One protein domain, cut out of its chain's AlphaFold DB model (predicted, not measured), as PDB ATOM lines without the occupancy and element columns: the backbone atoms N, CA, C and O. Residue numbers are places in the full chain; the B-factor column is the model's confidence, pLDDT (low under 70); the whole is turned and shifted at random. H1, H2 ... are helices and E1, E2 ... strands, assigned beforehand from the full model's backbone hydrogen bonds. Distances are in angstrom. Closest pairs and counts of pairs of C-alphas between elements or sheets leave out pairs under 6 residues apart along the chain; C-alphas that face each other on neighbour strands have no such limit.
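Overview. This is residues 2 to 111 of the 282 residues of the protein "Hypothetical protein" of Meloidogyne enterolobii (UniProt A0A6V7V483). A narrow sheet of three parallel strands is covered on one face by one long helix, H4, while four short helices, H1, H2, H3 and H5, gather toward the end where E2 and E3 begin. Long loops, residues 55 to 65 and 99 to 111, lie toward the other end. The 110 printed residues run H1 H2 E1 H3 E2 H4 H5 E3, with sheet order E1 E2 E3, and the class is mixed, helices and strands. The whole is only just compact, close to loose, with a radius of gyration of the C-alphas of 15.5 A and spans of 44 by 29 by 24 A.

Along the chain. E2, residues 47 to 54, is 22.4 A long and begins at C-alpha 47 (-31.692, 17.313, 42.137). E3, residues 91 to 98, is 21.0 A long and ends at C-alpha 98 (-26.329, 33.652, 32.084). E1 is residues 18 to 20. H4, residues 66 to 82, is 24.4 A long. H1 is residues 3 to 8, H2 11 to 14, H3 36 to 41 and H5 84 to 87.

Arrangement. E1 and E2 are parallel at 40 degrees, with N 19 and O 48 2.8 A apart, within hydrogen-bond range. E2 and E3 are parallel at 24 degrees, with N 95 and O 49 at 2.8 A. H4 is on the sheet at a height of 9.8 A, over E2 and E3; it runs along the strands, at 3 degrees to E2 on the local plane. The closest C-alphas of E2 and H4, Phe 53 and Tyr 69, are 6.0 A apart. H4 and the sheet E1 E2 E3 form two layers, a helix on one face of a sheet. E1, H3, E2 and E2, H4 H5, E3 are strand-helix-strand units, parallel neighbour strands joined through helices, with right-handed crossovers. H3 only just is on the sheet, which it only grazes, with 5 pairs of C-alphas within 10 A. H3 and H5 touch, Ser 41 and Asn 86 being their closest C-alphas at 5.5 A. H1 and H3 are close but not clearly touching, as are H1 and H2; their closest C-alphas are Val 3 and Arg 39 at 6.1 A, and Met 6 and Gly 12 at 7.3 A. H1, H3 and H4 have every O i to N i+4 pair within hydrogen-bond range; H2 and H5 are too short for one.

Size, cuts and confidence. The C-alphas farthest apart, of Glu 8 and Phe 63, are 45.9 A apart. The printed part has no cut. The links E1 to H3 and E2 to H4 are long. Mean pLDDT of the printed part is 93.7, and no printed residue is under 70.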
ATOM      1  N   SER A   2     -46.259  11.318  35.862       92.75
ATOM      2  CA  SER A   2     -46.499  10.525  37.079       92.75
ATOM      3  C   SER A   2     -45.213   9.854  37.572       92.75
ATOM      4  O   SER A   2     -44.311   9.575  36.786       92.75
ATOM      5  N   VAL A   3     -45.136   9.565  38.876       97.06
ATOM      6  CA  VAL A   3     -44.013   8.819  39.480       97.06
ATOM      7  C   VAL A   3     -43.860   7.436  38.844       97.06
ATOM      8  O   VAL A   3     -42.740   7.022  38.562       97.06
ATOM      9  N   GLN A   4     -44.980   6.758  38.566       97.19
ATOM     10  CA  GLN A   4     -45.015   5.452  37.901       97.19
ATOM     11  C   GLN A   4     -44.241   5.481  36.578       97.19
ATOM     12  O   GLN A   4     -43.350   4.663  36.370       97.19
ATOM     13  N   LEU A   5     -44.535   6.473  35.729       96.69
ATOM     14  CA  LEU A   5     -43.929   6.593  34.407       96.69
ATOM     15  C   LEU A   5     -42.426   6.881  34.502       96.69
ATOM     16  O   LEU A   5     -41.630   6.272  33.795       96.69
ATOM     17  N   MET A   6     -42.017   7.773  35.412       97.38
ATOM     18  CA  MET A   6     -40.593   8.088  35.590       97.38
ATOM     19  C   MET A   6     -39.784   6.875  36.072       97.38
ATOM     20  O   MET A   6     -38.638   6.709  35.662       97.38
ATOM     21  N   LYS A   7     -40.378   6.015  36.913       97.44
ATOM     22  CA  LYS A   7     -39.755   4.763  37.372       97.44
ATOM     23  C   LYS A   7     -39.700   3.702  36.278       97.44
ATOM     24  O   LYS A   7     -38.670   3.058  36.129       97.44
ATOM     25  N   GLU A   8     -40.773   3.544  35.506       97.69
ATOM     26  CA  GLU A   8     -40.831   2.609  34.374       97.69
ATOM     27  C   GLU A   8     -39.705   2.876  33.365       97.69
ATOM     28  O   GLU A   8     -39.003   1.952  32.958       97.69
ATOM     29  N   PHE A   9     -39.457   4.150  33.050       97.12
ATOM     30  CA  PHE A   9     -38.359   4.572  32.175       97.12
ATOM     31  C   PHE A   9     -37.006   4.738  32.884       97.12
ATOM     32  O   PHE A   9     -36.069   5.248  32.274       97.12
ATOM     33  N   LYS A  10     -36.889   4.339  34.158       97.31
ATOM     34  CA  LYS A  10     -35.659   4.444  34.964       97.31
ATOM     35  C   LYS A  10     -35.025   5.841  34.961       97.31
ATOM     36  O   LYS A  10     -33.808   5.985  35.010       97.31
ATOM     37  N   MET A  11     -35.841   6.895  34.918       97.50
ATOM     38  CA  MET A  11     -35.338   8.270  34.798       97.50
ATOM     39  C   MET A  11     -34.422   8.669  35.959       97.50
ATOM     40  O   MET A  11     -33.484   9.424  35.740       97.50
ATOM     41  N   GLY A  12     -34.661   8.138  37.162       96.62
ATOM     42  CA  GLY A  12     -33.825   8.384  38.339       96.62
ATOM     43  C   GLY A  12     -32.379   7.902  38.209       96.62
ATOM     44  O   GLY A  12     -31.500   8.481  38.832       96.62
ATOM     45  N   GLU A  13     -32.133   6.884  37.378       96.50
ATOM     46  CA  GLU A  13     -30.794   6.333  37.112       96.50
ATOM     47  C   GLU A  13     -30.092   7.058  35.950       96.50
ATOM     48  O   GLU A  13     -28.880   6.947  35.782       96.50
ATOM     49  N   LEU A  14     -30.857   7.769  35.114       97.56
ATOM     50  CA  LEU A  14     -30.391   8.310  33.835       97.56
ATOM     51  C   LEU A  14     -30.280   9.836  33.821       97.56
ATOM     52  O   LEU A  14     -29.562  10.381  32.984       97.56
ATOM     53  N   LEU A  15     -31.026  10.531  34.682       97.12
ATOM     54  CA  LEU A  15     -31.213  11.977  34.618       97.12
ATOM     55  C   LEU A  15     -31.079  12.621  35.997       97.12
ATOM     56  O   LEU A  15     -31.562  12.090  36.994       97.12
ATOM     57  N   ILE A  16     -30.536  13.838  36.011       97.75
ATOM     58  CA  ILE A  16     -30.574  14.743  37.161       97.75
ATOM     59  C   ILE A  16     -31.510  15.907  36.809       97.75
ATOM     60  O   ILE A  16     -31.197  16.690  35.905       97.75
ATOM     61  N   PRO A  17     -32.674  16.043  37.464       97.38
ATOM     62  CA  PRO A  17     -33.585  17.143  37.203       97.38
ATOM     63  C   PRO A  17     -33.026  18.460  37.753       97.38
ATOM     64  O   PRO A  17     -32.559  18.541  38.889       97.38
ATOM     65  N   ILE A  18     -33.158  19.516  36.951       98.19
ATOM     66  CA  ILE A  18     -32.858  20.893  37.345       98.19
ATOM     67  C   ILE A  18     -34.182  21.638  37.537       98.19
ATOM     68  O   ILE A  18     -34.954  21.794  36.587       98.19
ATOM     69  N   VAL A  19     -34.444  22.119  38.751       98.00
ATOM     70  CA  VAL A  19     -35.602  22.966  39.068       98.00
ATOM     71  C   VAL A  19     -35.194  24.431  38.935       98.00
ATOM     72  O   VAL A  19     -34.358  24.927  39.689       98.00
ATOM     73  N   TRP A  20     -35.784  25.133  37.971       97.12
ATOM     74  CA  TRP A  20     -35.369  26.479  37.573       97.12
ATOM     75  C   TRP A  20     -36.548  27.455  37.506       97.12
ATOM     76  O   TRP A  20     -37.693  27.052  37.309       97.12
ATOM     77  N   GLY A  21     -36.253  28.738  37.698       94.94
ATOM     78  CA  GLY A  21     -37.234  29.802  37.849       94.94
ATOM     79  C   GLY A  21     -36.558  31.126  38.194       94.94
ATOM     80  O   GLY A  21     -35.619  31.168  38.985       94.94
ATOM     81  N   TYR A  22     -37.007  32.216  37.574       92.31
ATOM     82  CA  TYR A  22     -36.247  33.475  37.538       92.31
ATOM     83  C   TYR A  22     -36.982  34.683  38.121       92.31
ATOM     84  O   TYR A  22     -36.502  35.806  37.994       92.31
ATOM     85  N   ILE A  23     -38.141  34.485  38.753       92.62
ATOM     86  CA  ILE A  23     -38.827  35.572  39.466       92.62
ATOM     87  C   ILE A  23     -38.159  35.829  40.829       92.62
ATOM     88  O   ILE A  23     -37.570  34.897  41.379       92.62
ATOM     89  N   PRO A  24     -38.277  37.033  41.420       92.94
ATOM     90  CA  PRO A  24     -37.650  37.336  42.711       92.94
ATOM     91  C   PRO A  24     -38.035  36.387  43.850       92.94
ATOM     92  O   PRO A  24     -37.210  36.130  44.717       92.94
ATOM     93  N   ASP A  25     -39.267  35.868  43.854       95.06
ATOM     94  CA  ASP A  25     -39.738  34.919  44.862       95.06
ATOM     95  C   ASP A  25     -40.353  33.673  44.218       95.06
ATOM     96  O   ASP A  25     -41.537  33.652  43.877       95.06
ATOM     97  N   VAL A  26     -39.553  32.613  44.072       96.31
ATOM     98  CA  VAL A  26     -40.021  31.327  43.526       96.31
ATOM     99  C   VAL A  26     -40.861  30.514  44.520       96.31
ATOM    100  O   VAL A  26     -41.378  29.458  44.161       96.31
ATOM    101  N   THR A  27     -41.006  30.987  45.765       95.44
ATOM    102  CA  THR A  27     -41.872  30.367  46.786       95.44
ATOM    103  C   THR A  27     -43.320  30.850  46.710       95.44
ATOM    104  O   THR A  27     -44.160  30.408  47.495       95.44
ATOM    105  N   PHE A  28     -43.627  31.749  45.768       92.62
ATOM    106  CA  PHE A  28     -44.984  32.228  45.542       92.62
ATOM    107  C   PHE A  28     -45.946  31.050  45.266       92.62
ATOM    108  O   PHE A  28     -45.623  30.185  44.443       92.62
ATOM    109  N   PRO A  29     -47.129  30.995  45.915       91.62
ATOM    110  CA  PRO A  29     -48.073  29.894  45.743       91.62
ATOM    111  C   PRO A  29     -48.426  29.629  44.275       91.62
ATOM    112  O   PRO A  29     -48.799  30.537  43.536       91.62
ATOM    113  N   GLY A  30     -48.313  28.369  43.853       92.31
ATOM    114  CA  GLY A  30     -48.595  27.946  42.480       92.31
ATOM    115  C   GLY A  30     -47.493  28.255  41.461       92.31
ATOM    116  O   GLY A  30     -47.675  27.935  40.288       92.31
ATOM    117  N   TYR A  31     -46.355  28.836  41.868       95.00
ATOM    118  CA  TYR A  31     -45.220  29.033  40.957       95.00
ATOM    119  C   TYR A  31     -44.627  27.699  40.491       95.00
ATOM    120  O   TYR A  31     -44.474  27.460  39.293       95.00
ATOM    121  N   PHE A  32     -44.355  26.798  41.440       96.31
ATOM    122  CA  PHE A  32     -44.069  25.397  41.150       96.31
ATOM    123  C   PHE A  32     -45.314  24.533  41.390       96.31
ATOM    124  O   PHE A  32     -46.086  24.829  42.302       96.31
ATOM    125  N   PRO A  33     -45.519  23.448  40.616       95.00
ATOM    126  CA  PRO A  33     -46.660  22.561  40.818       95.00
ATOM    127  C   PRO A  33     -46.658  21.912  42.206       95.00
ATOM    128  O   PRO A  33     -45.633  21.375  42.635       95.00
ATOM    129  N   ASP A  34     -47.820  21.844  42.855       93.75
ATOM    130  CA  ASP A  34     -47.969  21.207  44.167       93.75
ATOM    131  C   ASP A  34     -47.409  19.779  44.183       93.75
ATOM    132  O   ASP A  34     -47.548  19.018  43.217       93.75
ATOM    133  N   GLY A  35     -46.734  19.410  45.273       95.19
ATOM    134  CA  GLY A  35     -46.093  18.101  45.435       95.19
ATOM    135  C   GLY A  35     -44.937  17.835  44.461       95.19
ATOM    136  O   GLY A  35     -44.585  16.673  44.246       95.19
ATOM    137  N   LEU A  36     -44.358  18.865  43.822       97.06
ATOM    138  CA  LEU A  36     -43.199  18.709  42.931       97.06
ATOM    139  C   LEU A  36     -42.070  17.942  43.626       97.06
ATOM    140  O   LEU A  36     -41.656  16.894  43.133       97.06
ATOM    141  N   PHE A  37     -41.619  18.419  44.786       97.62
ATOM    142  CA  PHE A  37     -40.504  17.808  45.511       97.62
ATOM    143  C   PHE A  37     -40.852  16.437  46.107       97.62
ATOM    144  O   PHE A  37     -39.990  15.558  46.157       97.62
ATOM    145  N   ASP A  38     -42.120  16.186  46.452       97.56
ATOM    146  CA  ASP A  38     -42.591  14.846  46.826       97.56
ATOM    147  C   ASP A  38     -42.462  13.854  45.672       97.56
ATOM    148  O   ASP A  38     -42.016  12.725  45.870       97.56
ATOM    149  N   ARG A  39     -42.826  14.258  44.449       97.50
ATOM    150  CA  ARG A  39     -42.682  13.402  43.264       97.50
ATOM    151  C   ARG A  39     -41.220  13.195  42.886       97.50
ATOM    152  O   ARG A  39     -40.852  12.071  42.555       97.50
ATOM    153  N   LEU A  40     -40.403  14.250  42.933       97.75
ATOM    154  CA  LEU A  40     -38.982  14.157  42.587       97.75
ATOM    155  C   LEU A  40     -38.227  13.254  43.573       97.75
ATOM    156  O   LEU A  40     -37.540  12.337  43.138       97.75
ATOM    157  N   SER A  41     -38.431  13.431  44.881       97.69
ATOM    158  CA  SER A  41     -37.743  12.643  45.924       97.69
ATOM    159  C   SER A  41     -38.075  11.144  45.923       97.69
ATOM    160  O   SER A  41     -37.324  10.352  46.488       97.69
ATOM    161  N   GLN A  42     -39.174  10.737  45.277       97.75
ATOM    162  CA  GLN A  42     -39.548   9.328  45.094       97.75
ATOM    163  C   GLN A  42     -38.824   8.630  43.935       97.75
ATOM    164  O   GLN A  42     -38.961   7.411  43.797       97.75
ATOM    165  N   VAL A  43     -38.150   9.388  43.068       98.12
ATOM    166  CA  VAL A  43     -37.569   8.888  41.813       98.12
ATOM    167  C   VAL A  43     -36.089   9.215  41.703       98.12
ATOM    168  O   VAL A  43     -35.323   8.343  41.319       98.12
ATOM    169  N   PHE A  44     -35.697  10.449  42.010       98.06
ATOM    170  CA  PHE A  44     -34.347  10.950  41.787       98.06
ATOM    171  C   PHE A  44     -33.569  10.990  43.104       98.06
ATOM    172  O   PHE A  44     -34.072  11.482  44.119       98.06
ATOM    173  N   GLU A  45     -32.341  10.474  43.078       96.62
ATOM    174  CA  GLU A  45     -31.397  10.574  44.199       96.62
ATOM    175  C   GLU A  45     -30.787  11.972  44.292       96.62
ATOM    176  O   GLU A  45     -30.512  12.455  45.386       96.62
ATOM    177  N   GLU A  46     -30.657  12.643  43.151       97.56
ATOM    178  CA  GLU A  46     -30.070  13.968  43.030       97.56
ATOM    179  C   GLU A  46     -31.034  14.935  42.343       97.56
ATOM    180  O   GLU A  46     -31.747  14.576  41.405       97.56
ATOM    181  N   VAL A  47     -31.039  16.184  42.800       98.06
ATOM    182  CA  VAL A  47     -31.692  17.313  42.137       98.06
ATOM    183  C   VAL A  47     -30.770  18.528  42.166       98.06
ATOM    184  O   VAL A  47     -29.981  18.712  43.097       98.06
ATOM    185  N   LEU A  48     -30.911  19.400  41.174       98.19
ATOM    186  CA  LEU A  48     -30.224  20.688  41.128       98.19
ATOM    187  C   LEU A  48     -31.236  21.828  41.107       98.19
ATOM    188  O   LEU A  48     -32.341  21.697  40.576       98.19
ATOM    189  N   PHE A  49     -30.834  22.978  41.630       98.06
ATOM    190  CA  PHE A  49     -31.517  24.240  41.362       98.06
ATOM    191  C   PHE A  49     -30.839  24.995  40.223       98.06
ATOM    192  O   PHE A  49     -29.663  24.776  39.935       98.06
ATOM    193  N   ALA A  50     -31.557  25.916  39.586       97.38
ATOM    194  CA  ALA A  50     -30.928  26.898  38.715       97.38
ATOM    195  C   ALA A  50     -31.538  28.289  38.867       97.38
ATOM    196  O   ALA A  50     -32.741  28.486  38.698       97.38
ATOM    197  N   SER A  51     -30.655  29.251  39.121       95.94
ATOM    198  CA  SER A  51     -30.928  30.686  39.136       95.94
ATOM    199  C   SER A  51     -30.239  31.340  37.929       95.94
ATOM    200  O   SER A  51     -29.618  30.660  37.103       95.94
ATOM    201  N   ALA A  52     -30.347  32.657  37.796       95.69
ATOM    202  CA  ALA A  52     -29.662  33.436  36.776       95.69
ATOM    203  C   ALA A  52     -28.887  34.590  37.420       95.69
ATOM    204  O   ALA A  52     -29.320  35.126  38.438       95.69
ATOM    205  N   PHE A  53     -27.763  34.976  36.816       95.69
ATOM    206  CA  PHE A  53     -27.038  36.207  37.160       95.69
ATOM    207  C   PHE A  53     -27.224  37.310  36.107       95.69
ATOM    208  O   PHE A  53     -26.840  38.457  36.332       95.69
ATOM    209  N   LYS A  54     -27.771  36.953  34.936       95.12
ATOM    210  CA  LYS A  54     -28.135  37.867  33.850       95.12
ATOM    211  C   LYS A  54     -29.140  37.226  32.890       95.12
ATOM    212  O   LYS A  54     -29.217  35.996  32.795       95.12
ATOM    213  N   GLY A  55     -29.825  38.054  32.110       91.56
ATOM    214  CA  GLY A  55     -30.664  37.665  30.982       91.56
ATOM    215  C   GLY A  55     -32.011  37.055  31.336       91.56
ATOM    216  O   GLY A  55     -32.659  36.470  30.472       91.56
ATOM    217  N   ALA A  56     -32.431  37.185  32.594       90.38
ATOM    218  CA  ALA A  56     -33.721  36.700  33.070       90.38
ATOM    219  C   ALA A  56     -34.519  37.789  33.814       90.38
ATOM    220  O   ALA A  56     -35.329  37.473  34.687       90.38
ATOM    221  N   ASN A  57     -34.306  39.062  33.441       86.06
ATOM    222  CA  ASN A  57     -34.983  40.236  34.009       86.06
ATOM    223  C   ASN A  57     -35.629  41.203  32.975       86.06
ATOM    224  O   ASN A  57     -35.793  42.397  33.211       86.06
ATOM    225  N   GLY A  58     -36.003  40.699  31.802       82.88
ATOM    226  CA  GLY A  58     -36.795  41.387  30.778       82.88
ATOM    227  C   GLY A  58     -36.256  41.160  29.365       82.88
ATOM    228  O   GLY A  58     -35.051  41.042  29.169       82.88
ATOM    229  N   ILE A  59     -37.149  41.133  28.367       80.75
ATOM    230  CA  ILE A  59     -36.819  40.775  26.970       80.75
ATOM    231  C   ILE A  59     -35.721  41.665  26.370       80.75
ATOM    232  O   ILE A  59     -34.888  41.176  25.614       80.75
ATOM    233  N   VAL A  60     -35.718  42.953  26.720       78.25
ATOM    234  CA  VAL A  60     -34.753  43.957  26.233       78.25
ATOM    235  C   VAL A  60     -33.868  44.514  27.349       78.25
ATOM    236  O   VAL A  60     -33.215  45.536  27.163       78.25
ATOM    237  N   GLN A  61     -33.847  43.872  28.522       86.62
ATOM    238  CA  GLN A  61     -33.111  44.384  29.674       86.62
ATOM    239  C   GLN A  61     -31.616  44.466  29.350       86.62
ATOM    240  O   GLN A  61     -31.000  43.442  29.073       86.62
ATOM    241  N   GLN A  62     -31.041  45.671  29.387       89.94
ATOM    242  CA  GLN A  62     -29.598  45.902  29.204       89.94
ATOM    243  C   GLN A  62     -28.885  46.219  30.511       89.94
ATOM    244  O   GLN A  62     -27.661  46.302  30.546       89.94
ATOM    245  N   PHE A  63     -29.650  46.437  31.569       91.06
ATOM    246  CA  PHE A  63     -29.179  46.987  32.814       91.06
ATOM    247  C   PHE A  63     -29.053  45.916  33.890       91.06
ATOM    248  O   PHE A  63     -29.914  45.047  34.003       91.06
ATOM    249  N   ALA A  64     -28.017  46.021  34.723       89.62
ATOM    250  CA  ALA A  64     -27.896  45.158  35.888       89.62
ATOM    251  C   ALA A  64     -29.024  45.431  36.895       89.62
ATOM    252  O   ALA A  64     -29.443  46.580  37.082       89.62
ATOM    253  N   ASP A  65     -29.461  44.353  37.542       90.19
ATOM    254  CA  ASP A  65     -30.416  44.345  38.648       90.19
ATOM    255  C   ASP A  65     -29.953  43.321  39.691       90.19
ATOM    256  O   ASP A  65     -30.478  42.208  39.813       90.19
ATOM    257  N   VAL A  66     -28.890  43.675  40.421       90.62
ATOM    258  CA  VAL A  66     -28.325  42.834  41.488       90.62
ATOM    259  C   VAL A  66     -29.407  42.485  42.504       90.62
ATOM    260  O   VAL A  66     -29.396  41.384  43.061       90.62
ATOM    261  N   GLY A  67     -30.358  43.400  42.704       87.94
ATOM    262  CA  GLY A  67     -31.514  43.195  43.547       87.94
ATOM    263  C   GLY A  67     -32.284  41.937  43.139       87.94
ATOM    264  O   GLY A  67     -32.209  40.898  43.799       87.94
ATOM    265  N   HIS A  68     -32.970  42.001  42.003       91.19
ATOM    266  CA  HIS A  68     -33.792  40.912  41.468       91.19
ATOM    267  C   HIS A  68     -33.120  39.535  41.559       91.19
ATOM    268  O   HIS A  68     -33.701  38.585  42.092       91.19
ATOM    269  N   TYR A  69     -31.875  39.422  41.092       93.50
ATOM    270  CA  TYR A  69     -31.161  38.146  41.040       93.50
ATOM    271  C   TYR A  69     -30.716  37.636  42.424       93.50
ATOM    272  O   TYR A  69     -30.677  36.420  42.647       93.50
ATOM    273  N   THR A  70     -30.404  38.522  43.376       91.81
ATOM    274  CA  THR A  70     -30.097  38.108  44.759       91.81
ATOM    275  C   THR A  70     -31.360  37.758  45.547       91.81
ATOM    276  O   THR A  70     -31.328  36.794  46.312       91.81
ATOM    277  N   SER A  71     -32.495  38.424  45.295       92.19
ATOM    278  CA  SER A  71     -33.809  37.985  45.792       92.19
ATOM    279  C   SER A  71     -34.180  36.603  45.270       92.19
ATOM    280  O   SER A  71     -34.521  35.729  46.065       92.19
ATOM    281  N   ASN A  72     -34.047  36.372  43.957       95.12
ATOM    282  CA  ASN A  72     -34.316  35.064  43.363       95.12
ATOM    283  C   ASN A  72     -33.473  33.974  44.045       95.12
ATOM    284  O   ASN A  72     -34.015  32.960  44.485       95.12
ATOM    285  N   LEU A  73     -32.174  34.222  44.234       93.94
ATOM    286  CA  LEU A  73     -31.287  33.315  44.961       93.94
ATOM    287  C   LEU A  73     -31.744  33.060  46.411       93.94
ATOM    288  O   LEU A  73     -31.797  31.910  46.852       93.94
ATOM    289  N   ALA A  74     -32.100  34.110  47.152       92.81
ATOM    290  CA  ALA A  74     -32.602  33.981  48.521       92.81
ATOM    291  C   ALA A  74     -33.914  33.176  48.577       92.81
ATOM    292  O   ALA A  74     -34.111  32.356  49.476       92.81
ATOM    293  N   SER A  75     -34.787  33.329  47.579       95.31
ATOM    294  CA  SER A  75     -36.030  32.560  47.500       95.31
ATOM    295  C   SER A  75     -35.795  31.068  47.239       95.31
ATOM    296  O   SER A  75     -36.526  30.243  47.779       95.31
ATOM    297  N   TYR A  76     -34.731  30.689  46.523       96.62
ATOM    298  CA  TYR A  76     -34.318  29.285  46.393       96.62
ATOM    299  C   TYR A  76     -33.840  28.680  47.711       96.62
ATOM    300  O   TYR A  76     -34.156  27.530  48.019       96.62
ATOM    301  N   LYS A  77     -33.112  29.462  48.513       94.81
ATOM    302  CA  LYS A  77     -32.725  29.060  49.867       94.81
ATOM    303  C   LYS A  77     -33.967  28.826  50.736       94.81
ATOM    304  O   LYS A  77     -34.081  27.789  51.386       94.81
ATOM    305  N   LYS A  78     -34.942  29.739  50.690       94.44
ATOM    306  CA  LYS A  78     -36.238  29.575  51.371       94.44
ATOM    307  C   LYS A  78     -36.992  28.333  50.879       94.44
ATOM    308  O   LYS A  78     -37.478  27.559  51.702       94.44
ATOM    309  N   LEU A  79     -37.033  28.107  49.564       96.19
ATOM    310  CA  LEU A  79     -37.661  26.936  48.944       96.19
ATOM    311  C   LEU A  79     -37.039  25.627  49.443       96.19
ATOM    312  O   LEU A  79     -37.766  24.688  49.770       96.19
ATOM    313  N   TYR A  80     -35.707  25.572  49.549       96.44
ATOM    314  CA  TYR A  80     -35.003  24.423  50.113       96.44
ATOM    315  C   TYR A  80     -35.486  24.111  51.533       96.44
ATOM    316  O   TYR A  80     -35.887  22.982  51.807       96.44
ATOM    317  N   TRP A  81     -35.520  25.112  52.417       94.88
ATOM    318  CA  TRP A  81     -35.928  24.915  53.812       94.88
ATOM    319  C   TRP A  81     -37.416  24.581  53.978       94.88
ATOM    320  O   TRP A  81     -37.774  23.850  54.901       94.88
ATOM    321  N   GLN A  82     -38.288  25.053  53.080       95.00
ATOM    322  CA  GLN A  82     -39.706  24.662  53.045       95.00
ATOM    323  C   GLN A  82     -39.905  23.188  52.651       95.00
ATOM    324  O   GLN A  82     -40.868  22.561  53.091       95.00
ATOM    325  N   HIS A  83     -38.985  22.626  51.862       96.88
ATOM    326  CA  HIS A  83     -39.032  21.249  51.363       96.88
ATOM    327  C   HIS A  83     -37.850  20.398  51.852       96.88
ATOM    328  O   HIS A  83     -37.456  19.429  51.201       96.88
ATOM    329  N   GLU A  84     -37.310  20.729  53.028       96.44
ATOM    330  CA  GLU A  84     -36.115  20.107  53.610       96.44
ATOM    331  C   GLU A  84     -36.245  18.578  53.676       96.44
ATOM    332  O   GLU A  84     -35.328  17.856  53.295       96.44
ATOM    333  N   LYS A  85     -37.423  18.066  54.058       97.19
ATOM    334  CA  LYS A  85     -37.708  16.621  54.118       97.19
ATOM    335  C   LYS A  85     -37.466  15.906  52.782       97.19
ATOM    336  O   LYS A  85     -37.044  14.751  52.772       97.19
ATOM    337  N   ASN A  86     -37.771  16.561  51.665       97.81
ATOM    338  CA  ASN A  86     -37.644  15.983  50.331       97.81
ATOM    339  C   ASN A  86     -36.257  16.232  49.723       97.81
ATOM    340  O   ASN A  86     -35.793  15.410  48.937       97.81
ATOM    341  N   LEU A  87     -35.614  17.349  50.073       97.25
ATOM    342  CA  LEU A  87     -34.392  17.838  49.428       97.25
ATOM    343  C   LEU A  87     -33.105  17.551  50.209       97.25
ATOM    344  O   LEU A  87     -32.032  17.514  49.605       97.25
ATOM    345  N   SER A  88     -33.185  17.344  51.524       95.94
ATOM    346  CA  SER A  88     -32.018  17.042  52.355       95.94
ATOM    347  C   SER A  88     -31.346  15.751  51.881       95.94
ATOM    348  O   SER A  88     -32.007  14.728  51.679       95.94
ATOM    349  N   GLY A  89     -30.037  15.831  51.631       95.44
ATOM    350  CA  GLY A  89     -29.238  14.752  51.044       95.44
ATOM    351  C   GLY A  89     -29.449  14.511  49.542       95.44
ATOM    352  O   GLY A  89     -28.812  13.612  49.010       95.44
ATOM    353  N   ARG A  90     -30.313  15.286  48.865       97.12
ATOM    354  CA  ARG A  90     -30.580  15.171  47.414       97.12
ATOM    355  C   ARG A  90     -30.222  16.416  46.613       97.12
ATOM    356  O   ARG A  90     -29.971  16.317  45.419       97.12
ATOM    357  N   LEU A  91     -30.251  17.602  47.224       96.88
ATOM    358  CA  LEU A  91     -29.834  18.826  46.542       96.88
ATOM    359  C   LEU A  91     -28.303  18.853  46.428       96.88
ATOM    360  O   LEU A  91     -27.622  19.172  47.401       96.88
ATOM    361  N   SER A  92     -27.775  18.557  45.242       94.75
ATOM    362  CA  SER A  92     -26.322  18.491  45.011       94.75
ATOM    363  C   SER A  92     -25.689  19.831  44.648       94.75
ATOM    364  O   SER A  92     -24.469  19.979  44.702       94.75
ATOM    365  N   GLY A  93     -26.492  20.836  44.298       93.69
ATOM    366  CA  GLY A  93     -25.973  22.160  43.983       93.69
ATOM    367  C   GLY A  93     -26.951  23.062  43.245       93.69
ATOM    368  O   GLY A  93     -28.143  22.773  43.105       93.69
ATOM    369  N   MET A  94     -26.410  24.180  42.766       94.31
ATOM    370  CA  MET A  94     -27.151  25.180  42.013       94.31
ATOM    371  C   MET A  94     -26.353  25.664  40.805       94.31
ATOM    372  O   MET A  94     -25.175  25.998  40.912       94.31
ATOM    373  N   VAL A  95     -27.024  25.750  39.661       96.25
ATOM    374  CA  VAL A  95     -26.483  26.324  38.430       96.25
ATOM    375  C   VAL A  95     -26.796  27.820  38.390       96.25
ATOM    376  O   VAL A  95     -27.952  28.226  38.511       96.25
ATOM    377  N   LEU A  96     -25.774  28.654  38.182       95.19
ATOM    378  CA  LEU A  96     -25.942  30.076  37.876       95.19
ATOM    379  C   LEU A  96     -25.916  30.277  36.361       95.19
ATOM    380  O   LEU A  96     -24.865  30.213  35.726       95.19
ATOM    381  N   THR A  97     -27.089  30.496  35.777       96.06
ATOM    382  CA  THR A  97     -27.251  30.681  34.330       96.06
ATOM    383  C   THR A  97     -27.016  32.134  33.909       96.06
ATOM    384  O   THR A  97     -27.269  33.072  34.665       96.06
ATOM    385  N   GLY A  98     -26.530  32.331  32.682       95.31
ATOM    386  CA  GLY A  98     -26.329  33.652  32.084       95.31
ATOM    387  C   GLY A  98     -26.940  33.716  30.693       95.31
ATOM    388  O   GLY A  98     -26.234  33.560  29.694       95.31
ATOM    389  N   TRP A  99     -28.252  33.931  30.629       93.62
ATOM    390  CA  TRP A  99     -29.010  33.922  29.377       93.62
ATOM    391  C   TRP A  99     -28.581  35.054  28.449       93.62
ATOM    392  O   TRP A  99     -28.180  36.119  28.908       93.62
ATOM    393  N   GLN A 100     -28.632  34.816  27.138       89.25
ATOM    394  CA  GLN A 100     -28.339  35.835  26.118       89.25
ATOM    395  C   GLN A 100     -29.608  36.414  25.486       89.25
ATOM    396  O   GLN A 100     -29.558  37.507  24.931       89.25
ATOM    397  N   ARG A 101     -30.724  35.672  25.530       87.56
ATOM    398  CA  ARG A 101     -32.006  36.027  24.912       87.56
ATOM    399  C   ARG A 101     -33.158  35.339  25.633       87.56
ATOM    400  O   ARG A 101     -32.976  34.253  26.180       87.56
ATOM    401  N   TYR A 102     -34.347  35.923  25.516       79.56
ATOM    402  CA  TYR A 102     -35.612  35.321  25.950       79.56
ATOM    403  C   TYR A 102     -36.164  34.300  24.951       79.56
ATOM    404  O   TYR A 102     -36.804  33.326  25.336       79.56
ATOM    405  N   SER A 103     -35.922  34.515  23.660       78.56
ATOM    406  CA  SER A 103     -36.219  33.562  22.594       78.56
ATOM    407  C   SER A 103     -35.195  33.691  21.466       78.56
ATOM    408  O   SER A 103     -34.426  34.650  21.412       78.56
ATOM    409  N   HIS A 104     -35.194  32.752  20.521       81.62
ATOM    410  CA  HIS A 104     -34.246  32.763  19.401       81.62
ATOM    411  C   HIS A 104     -34.308  34.026  18.525       81.62
ATOM    412  O   HIS A 104     -33.339  34.313  17.830       81.62
ATOM    413  N   VAL A 105     -35.414  34.775  18.567       80.44
ATOM    414  CA  VAL A 105     -35.655  35.960  17.724       80.44
ATOM    415  C   VAL A 105     -35.743  37.269  18.516       80.44
ATOM    416  O   VAL A 105     -36.027  38.313  17.937       80.44
ATOM    417  N   THR A 106     -35.528  37.239  19.834       81.12
ATOM    418  CA  THR A 106     -35.533  38.461  20.657       81.12
ATOM    419  C   THR A 106     -34.164  39.128  20.678       81.12
ATOM    420  O   THR A 106     -33.163  38.430  20.478       81.12
ATOM    421  N   PRO A 107     -34.100  40.434  20.998       83.69
ATOM    422  CA  PRO A 107     -32.843  41.128  21.225       83.69
ATOM    423  C   PRO A 107     -31.919  40.439  22.232       83.69
ATOM    424  O   PRO A 107     -32.361  39.625  23.051       83.69
ATOM    425  N   LEU A 108     -30.630  40.769  22.152       88.19
ATOM    426  CA  LEU A 108     -29.672  40.434  23.199       88.19
ATOM    427  C   LEU A 108     -30.099  41.144  24.487       88.19
ATOM    428  O   LEU A 108     -30.371  42.338  24.455       88.19
ATOM    429  N   CYS A 109     -30.159  40.422  25.603       88.00
ATOM    430  CA  CYS A 109     -30.372  40.998  26.936       88.00
ATOM    431  C   CYS A 109     -29.030  41.437  27.560       88.00
ATOM    432  O   CYS A 109     -28.056  41.648  26.835       88.00
ATOM    433  N   GLU A 110     -28.950  41.541  28.896       91.56
ATOM    434  CA  GLU A 110     -27.754  42.014  29.594       91.56
ATOM    435  C   GLU A 110     -26.498  41.288  29.092       91.56
ATOM    436  O   GLU A 110     -26.395  40.049  29.091       91.56
ATOM    437  N   LEU A 111     -25.507  42.075  28.681       92.75
ATOM    438  CA  LEU A 111     -24.227  41.551  28.232       92.75
ATOM    439  C   LEU A 111     -23.439  40.986  29.413       92.75
ATOM    440  O   LEU A 111     -23.656  41.353  30.568       92.75
TER     441      LEU A 111